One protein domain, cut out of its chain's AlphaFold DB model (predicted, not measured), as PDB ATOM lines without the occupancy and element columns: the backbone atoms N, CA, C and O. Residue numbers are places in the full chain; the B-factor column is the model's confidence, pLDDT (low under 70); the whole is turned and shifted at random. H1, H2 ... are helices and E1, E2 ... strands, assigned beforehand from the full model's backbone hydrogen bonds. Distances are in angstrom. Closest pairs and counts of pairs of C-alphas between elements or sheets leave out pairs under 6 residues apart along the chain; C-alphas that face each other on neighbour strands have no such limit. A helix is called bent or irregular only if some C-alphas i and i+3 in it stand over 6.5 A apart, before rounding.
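Overview. This is residues 8 to 60 of the 669 residues of the protein "LEDGF domain-containing protein" of Lamprigera yunnana (UniProt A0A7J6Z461). A narrow hairpin of two strands, E1 and E2, makes one end of an open, loose arrangement, and two helices, the short H1 and the longer H2, make the other end. Residues 23 to 28 lead from the hairpin to H1, and residues 37 to 42 lead from H1 to H2; the helices do not pack closely on each other, and H2 is well away from the hairpin. The printed part has 53 residues, with the named elements in the order E1, E2, H1, H2; the sheet is antiparallel, and the class is mixed, helices and strands. The whole is loose, with a radius of gyration of the C-alphas of 13.3 A, and only just elongated, spanning 34 by 23 by 21 A.

Along the chain. E1 is residues 8 to 12, 12.7 A long, beginning at C-alpha 8 (-5.450, -54.861, 34.825). E2 is residues 17 to 22, 16.5 A long. H1 is residues 29 to 36, 8.2 A long, and is irregular: C-alphas 31 and 34 are 8.2 A apart. H2 is residues 43 to 58, 22.7 A long, ending at C-alpha 58 (2.115, -48.632, 57.018).

Arrangement. E1 and E2 form a hairpin over a tight link, antiparallel, with 150 degrees between their directions. N 10 and O 19 are 2.9 A apart, within hydrogen-bond range, as are N 21 and O 8 at 3.0 A. H1 and H2 are near each other, with 5 pairs of C-alphas within 10 A and the closest at 8.2 A. E1 is apart from H1, and both strands are apart from H2. In H2 every O i to N i+4 pair is within hydrogen-bond range; in H1 2 of 4 are, beside 3 of 5 O i to N i+3 pairs.

Size, cuts and confidence. The C-alphas of Glu 8 and Lys 41, the two farthest apart, are 35.2 A apart. Residues 12 to 17, 31 to 36 and 38 to 44 stand free. The printed part has no cut and no long link. Its mean pLDDT is 84.8; residues 13 to 15 are under 70.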
ATOM      1  N   GLU A   8      -6.330 -54.375  33.766       81.81
ATOM      2  CA  GLU A   8      -5.450 -54.861  34.825       81.81
ATOM      3  C   GLU A   8      -6.211 -55.817  35.744       81.81
ATOM      4  O   GLU A   8      -7.394 -55.624  36.042       81.81
ATOM      5  N   LYS A   9      -5.511 -56.869  36.175       85.38
ATOM      6  CA  LYS A   9      -5.999 -57.875  37.118       85.38
ATOM      7  C   LYS A   9      -5.669 -57.417  38.537       85.38
ATOM      8  O   LYS A   9      -4.493 -57.274  38.868       85.38
ATOM      9  N   ILE A  10      -6.689 -57.218  39.364       80.56
ATOM     10  CA  ILE A  10      -6.556 -56.860  40.780       80.56
ATOM     11  C   ILE A  10      -6.971 -58.066  41.625       80.56
ATOM     12  O   ILE A  10      -8.102 -58.542  41.513       80.56
ATOM     13  N   ASP A  11      -6.058 -58.538  42.476       75.19
ATOM     14  CA  ASP A  11      -6.269 -59.675  43.377       75.19
ATOM     15  C   ASP A  11      -6.588 -59.177  44.799       75.19
ATOM     16  O   ASP A  11      -5.704 -58.707  45.521       75.19
ATOM     17  N   PHE A  12      -7.847 -59.300  45.226       75.62
ATOM     18  CA  PHE A  12      -8.299 -58.920  46.568       75.62
ATOM     19  C   PHE A  12      -7.995 -60.046  47.562       75.62
ATOM     20  O   PHE A  12      -8.811 -60.945  47.772       75.62
ATOM     21  N   LYS A  13      -6.799 -60.002  48.164       62.38
ATOM     22  CA  LYS A  13      -6.257 -61.075  49.023       62.38
ATOM     23  C   LYS A  13      -7.203 -61.520  50.140       62.38
ATOM     24  O   LYS A  13      -7.328 -62.721  50.362       62.38
ATOM     25  N   ASP A  14      -7.883 -60.580  50.789       59.03
ATOM     26  CA  ASP A  14      -8.729 -60.864  51.957       59.03
ATOM     27  C   ASP A  14     -10.090 -61.471  51.576       59.03
ATOM     28  O   ASP A  14     -10.691 -62.197  52.364       59.03
ATOM     29  N   PHE A  15     -10.544 -61.242  50.339       62.22
ATOM     30  CA  PHE A  15     -11.834 -61.717  49.823       62.22
ATOM     31  C   PHE A  15     -11.716 -62.894  48.846       62.22
ATOM     32  O   PHE A  15     -12.732 -63.440  48.428       62.22
ATOM     33  N   GLN A  16     -10.491 -63.282  48.463       76.69
ATOM     34  CA  GLN A  16     -10.198 -64.309  47.447       76.69
ATOM     35  C   GLN A  16     -10.859 -64.043  46.078       76.69
ATOM     36  O   GLN A  16     -11.057 -64.962  45.288       76.69
ATOM     37  N   GLN A  17     -11.167 -62.777  45.777       71.62
ATOM     38  CA  GLN A  17     -11.781 -62.355  44.517       71.62
ATOM     39  C   GLN A  17     -10.759 -61.708  43.581       71.62
ATOM     40  O   GLN A  17      -9.823 -61.032  44.011       71.62
ATOM     41  N   VAL A  18     -10.981 -61.883  42.280       77.75
ATOM     42  CA  VAL A  18     -10.196 -61.277  41.201       77.75
ATOM     43  C   VAL A  18     -11.107 -60.353  40.401       77.75
ATOM     44  O   VAL A  18     -12.143 -60.793  39.906       77.75
ATOM     45  N   ALA A  19     -10.712 -59.092  40.226       80.25
ATOM     46  CA  ALA A  19     -11.413 -58.158  39.346       80.25
ATOM     47  C   ALA A  19     -10.537 -57.728  38.167       80.25
ATOM     48  O   ALA A  19      -9.329 -57.543  38.303       80.25
ATOM     49  N   PHE A  20     -11.174 -57.505  37.017       83.00
ATOM     50  CA  PHE A  20     -10.553 -56.886  35.850       83.00
ATOM     51  C   PHE A  20     -11.022 -55.436  35.740       83.00
ATOM     52  O   PHE A  20     -12.178 -55.172  35.406       83.00
ATOM     53  N   VAL A  21     -10.127 -54.492  36.023       85.75
ATOM     54  CA  VAL A  21     -10.419 -53.053  36.012       85.75
ATOM     55  C   VAL A  21      -9.686 -52.406  34.839       85.75
ATOM     56  O   VAL A  21      -8.571 -52.787  34.493       85.75
ATOM     57  N   LYS A  22     -10.312 -51.435  34.168       86.44
ATOM     58  CA  LYS A  22      -9.625 -50.666  33.118       86.44
ATOM     59  C   LYS A  22      -8.633 -49.737  33.804       86.44
ATOM     60  O   LYS A  22      -9.037 -49.010  34.701       86.44
ATOM     61  N   VAL A  23      -7.389 -49.675  33.328       83.62
ATOM     62  CA  VAL A  23      -6.322 -48.847  33.937       83.62
ATOM     63  C   VAL A  23      -6.753 -47.384  34.150       83.62
ATOM     64  O   VAL A  23      -6.446 -46.773  35.164       83.62
ATOM     65  N   LYS A  24      -7.551 -46.836  33.225       84.44
ATOM     66  CA  LYS A  24      -8.112 -45.472  33.298       84.44
ATOM     67  C   LYS A  24      -9.176 -45.236  34.389       84.44
ATOM     68  O   LYS A  24      -9.572 -44.093  34.586       84.44
ATOM     69  N   ASP A  25      -9.678 -46.300  35.011       83.31
ATOM     70  CA  ASP A  25     -10.700 -46.270  36.061       83.31
ATOM     71  C   ASP A  25     -10.074 -46.574  37.453       83.31
ATOM     72  O   ASP A  25     -10.793 -46.610  38.451       83.31
ATOM     73  N   LEU A  26      -8.742 -46.762  37.543       84.12
ATOM     74  CA  LEU A  26      -7.983 -46.788  38.802       84.12
ATOM     75  C   LEU A  26      -7.591 -45.367  39.243       84.12
ATOM     76  O   LEU A  26      -7.064 -44.580  38.458       84.12
ATOM     77  N   PHE A  27      -7.775 -45.068  40.532       85.69
ATOM     78  CA  PHE A  27      -7.437 -43.778  41.139       85.69
ATOM     79  C   PHE A  27      -6.664 -43.976  42.448       85.69
ATOM     80  O   PHE A  27      -7.012 -44.839  43.252       85.69
ATOM     81  N   TYR A  28      -5.655 -43.138  42.703       87.06
ATOM     82  CA  TYR A  28      -4.955 -43.121  43.991       87.06
ATOM     83  C   TYR A  28      -5.890 -42.601  45.089       87.06
ATOM     84  O   TYR A  28      -6.315 -41.443  45.050       87.06
ATOM     85  N   TYR A  29      -6.188 -43.452  46.076       86.38
ATOM     86  CA  TYR A  29      -7.136 -43.163  47.157       86.38
ATOM     87  C   TYR A  29      -6.832 -41.835  47.867       86.38
ATOM     88  O   TYR A  29      -7.695 -40.964  47.925       86.38
ATOM     89  N   LEU A  30      -5.584 -41.626  48.309       86.69
ATOM     90  CA  LEU A  30      -5.166 -40.415  49.031       86.69
ATOM     91  C   LEU A  30      -5.416 -39.126  48.224       86.69
ATOM     92  O   LEU A  30      -5.923 -38.140  48.758       86.69
ATOM     93  N   LYS A  31      -5.148 -39.159  46.913       89.31
ATOM     94  CA  LYS A  31      -5.330 -38.023  45.995       89.31
ATOM     95  C   LYS A  31      -6.803 -37.677  45.751       89.31
ATOM     96  O   LYS A  31      -7.134 -36.517  45.511       89.31
ATOM     97  N   HIS A  32      -7.689 -38.668  45.837       88.25
ATOM     98  CA  HIS A  32      -9.121 -38.539  45.548       88.25
ATOM     99  C   HIS A  32     -10.028 -38.742  46.780       88.25
ATOM    100  O   HIS A  32     -11.248 -38.795  46.633       88.25
ATOM    101  N   LYS A  33      -9.464 -38.773  48.000       89.44
ATOM    102  CA  LYS A  33     -10.160 -38.992  49.288       89.44
ATOM    103  C   LYS A  33     -11.484 -38.221  49.398       89.44
ATOM    104  O   LYS A  33     -12.525 -38.791  49.715       89.44
ATOM    105  N   LYS A  34     -11.462 -36.926  49.056       87.81
ATOM    106  CA  LYS A  34     -12.621 -36.009  49.121       87.81
ATOM    107  C   LYS A  34     -13.760 -36.339  48.143       87.81
ATOM    108  O   LYS A  34     -14.860 -35.831  48.324       87.81
ATOM    109  N   SER A  35     -13.502 -37.132  47.103       87.50
ATOM    110  CA  SER A  35     -14.504 -37.559  46.118       87.50
ATOM    111  C   SER A  35     -15.173 -38.883  46.492       87.50
ATOM    112  O   SER A  35     -16.310 -39.112  46.088       87.50
ATOM    113  N   PHE A  36     -14.490 -39.738  47.260       82.69
ATOM    114  CA  PHE A  36     -15.003 -41.046  47.678       82.69
ATOM    115  C   PHE A  36     -15.670 -41.018  49.061       82.69
ATOM    116  O   PHE A  36     -16.661 -41.714  49.275       82.69
ATOM    117  N   ILE A  37     -15.179 -40.191  49.988       87.88
ATOM    118  CA  ILE A  37     -15.744 -40.082  51.337       87.88
ATOM    119  C   ILE A  37     -16.879 -39.054  51.355       87.88
ATOM    120  O   ILE A  37     -16.648 -37.845  51.279       87.88
ATOM    121  N   LYS A  38     -18.115 -39.529  51.545       86.81
ATOM    122  CA  LYS A  38     -19.218 -38.677  52.014       86.81
ATOM    123  C   LYS A  38     -19.084 -38.520  53.537       86.81
ATOM    124  O   LYS A  38     -18.926 -39.530  54.217       86.81
ATOM    125  N   PRO A  39     -19.168 -37.304  54.106       77.12
ATOM    126  CA  PRO A  39     -19.014 -37.105  55.547       77.12
ATOM    127  C   PRO A  39     -20.235 -37.635  56.319       77.12
ATOM    128  O   PRO A  39     -21.208 -36.914  56.548       77.12
ATOM    129  N   LEU A  40     -20.189 -38.903  56.736       87.75
ATOM    130  CA  LEU A  40     -21.166 -39.485  57.658       87.75
ATOM    131  C   LEU A  40     -20.782 -39.150  59.106       87.75
ATOM    132  O   LEU A  40     -19.651 -39.351  59.541       87.75
ATOM    133  N   LYS A  41     -21.764 -38.692  59.892       91.19
ATOM    134  CA  LYS A  41     -21.585 -38.307  61.307       91.19
ATOM    135  C   LYS A  41     -21.468 -39.492  62.285       91.19
ATOM    136  O   LYS A  41     -21.453 -39.270  63.492       91.19
ATOM    137  N   ARG A  42     -21.440 -40.739  61.803       93.44
ATOM    138  CA  ARG A  42     -21.295 -41.932  62.656       93.44
ATOM    139  C   ARG A  42     -19.831 -42.058  63.081       93.44
ATOM    140  O   ARG A  42     -18.954 -41.968  62.226       93.44
ATOM    141  N   LYS A  43     -19.565 -42.256  64.376       92.12
ATOM    142  CA  LYS A  43     -18.195 -42.354  64.909       92.12
ATOM    143  C   LYS A  43     -17.426 -43.487  64.224       92.12
ATOM    144  O   LYS A  43     -16.410 -43.235  63.594       92.12
ATOM    145  N   ASP A  44     -18.020 -44.674  64.227       88.38
ATOM    146  CA  ASP A  44     -17.444 -45.921  63.712       88.38
ATOM    147  C   ASP A  44     -17.057 -45.844  62.222       88.38
ATOM    148  O   ASP A  44     -16.132 -46.517  61.783       88.38
ATOM    149  N   TYR A  45     -17.723 -44.981  61.440       91.00
ATOM    150  CA  TYR A  45     -17.364 -44.723  60.040       91.00
ATOM    151  C   TYR A  45     -16.063 -43.919  59.905       91.00
ATOM    152  O   TYR A  45     -15.280 -44.174  58.998       91.00
ATOM    153  N   ASN A  46     -15.825 -42.956  60.799       90.88
ATOM    154  CA  ASN A  46     -14.589 -42.174  60.806       90.88
ATOM    155  C   ASN A  46     -13.438 -42.998  61.403       90.88
ATOM    156  O   ASN A  46     -12.370 -43.043  60.803       90.88
ATOM    157  N   ASP A  47     -13.694 -43.737  62.489       91.50
ATOM    158  CA  ASP A  47     -12.720 -44.658  63.090       91.50
ATOM    159  C   ASP A  47     -12.222 -45.701  62.050       91.50
ATOM    160  O   ASP A  47     -11.020 -45.933  61.934       91.50
ATOM    161  N   ALA A  48     -13.116 -46.263  61.219       89.94
ATOM    162  CA  ALA A  48     -12.750 -47.193  60.139       89.94
ATOM    163  C   ALA A  48     -11.993 -46.536  58.963       89.94
ATOM    164  O   ALA A  48     -11.168 -47.183  58.316       89.94
ATOM    165  N   LEU A  49     -12.253 -45.259  58.661       92.38
ATOM    166  CA  LEU A  49     -11.502 -44.516  57.639       92.38
ATOM    167  C   LEU A  49     -10.070 -44.214  58.094       92.38
ATOM    168  O   LEU A  49      -9.141 -44.340  57.295       92.38
ATOM    169  N   ASP A  50      -9.895 -43.858  59.367       92.38
ATOM    170  CA  ASP A  50      -8.579 -43.635  59.963       92.38
ATOM    171  C   ASP A  50      -7.764 -44.946  60.009       92.38
ATOM    172  O   ASP A  50      -6.569 -44.933  59.709       92.38
ATOM    173  N   GLU A  51      -8.402 -46.096  60.278       93.94
ATOM    174  CA  GLU A  51      -7.763 -47.421  60.194       93.94
ATOM    175  C   GLU A  51      -7.287 -47.748  58.765       93.94
ATOM    176  O   GLU A  51      -6.131 -48.131  58.571       93.94
ATOM    177  N   ILE A  52      -8.130 -47.530  57.745       88.00
ATOM    178  CA  ILE A  52      -7.759 -47.731  56.332       88.00
ATOM    179  C   ILE A  52      -6.567 -46.844  55.941       88.00
ATOM    180  O   ILE A  52      -5.645 -47.300  55.260       88.00
ATOM    181  N   GLU A  53      -6.548 -45.584  56.374       92.19
ATOM    182  CA  GLU A  53      -5.458 -44.654  56.061       92.19
ATOM    183  C   GLU A  53      -4.153 -45.003  56.774       92.19
ATOM    184  O   GLU A  53      -3.083 -44.902  56.166       92.19
ATOM    185  N   GLN A  54      -4.232 -45.488  58.013       91.31
ATOM    186  CA  GLN A  54      -3.075 -46.001  58.736       91.31
ATOM    187  C   GLN A  54      -2.503 -47.252  58.048       91.31
ATOM    188  O   GLN A  54      -1.299 -47.306  57.809       91.31
ATOM    189  N   VAL A  55      -3.345 -48.197  57.611       89.12
ATOM    190  CA  VAL A  55      -2.904 -49.389  56.859       89.12
ATOM    191  C   VAL A  55      -2.262 -49.014  55.519       89.12
ATOM    192  O   VAL A  55      -1.222 -49.574  55.169       89.12
ATOM    193  N   ILE A  56      -2.813 -48.045  54.775       87.75
ATOM    194  CA  ILE A  56      -2.199 -47.549  53.528       87.75
ATOM    195  C   ILE A  56      -0.807 -46.967  53.808       87.75
ATOM    196  O   ILE A  56       0.141 -47.270  53.080       87.75
ATOM    197  N   LYS A  57      -0.672 -46.170  54.874       88.94
ATOM    198  CA  LYS A  57       0.594 -45.549  55.277       88.94
ATOM    199  C   LYS A  57       1.635 -46.586  55.711       88.94
ATOM    200  O   LYS A  57       2.771 -46.529  55.247       88.94
ATOM    201  N   ASP A  58       1.239 -47.562  56.523       89.62
ATOM    202  CA  ASP A  58       2.115 -48.632  57.018       89.62
ATOM    203  C   ASP A  58       2.539 -49.606  55.903       89.62
ATOM    204  O   ASP A  58       3.644 -50.148  55.932       89.62
ATOM    205  N   CYS A  59       1.714 -49.771  54.863       85.00
ATOM    206  CA  CYS A  59       2.072 -50.504  53.644       85.00
ATOM    207  C   CYS A  59       3.012 -49.730  52.695       85.00
ATOM    208  O   CYS A  59       3.361 -50.253  51.635       85.00
ATOM    209  N   GLY A  60       3.404 -48.491  53.023       87.62
ATOM    210  CA  GLY A  60       4.205 -47.636  52.140       87.62
ATOM    211  C   GLY A  60       3.437 -47.115  50.916       87.62
ATOM    212  O   GLY A  60       4.044 -46.796  49.893       87.62
TER     213      GLY A  60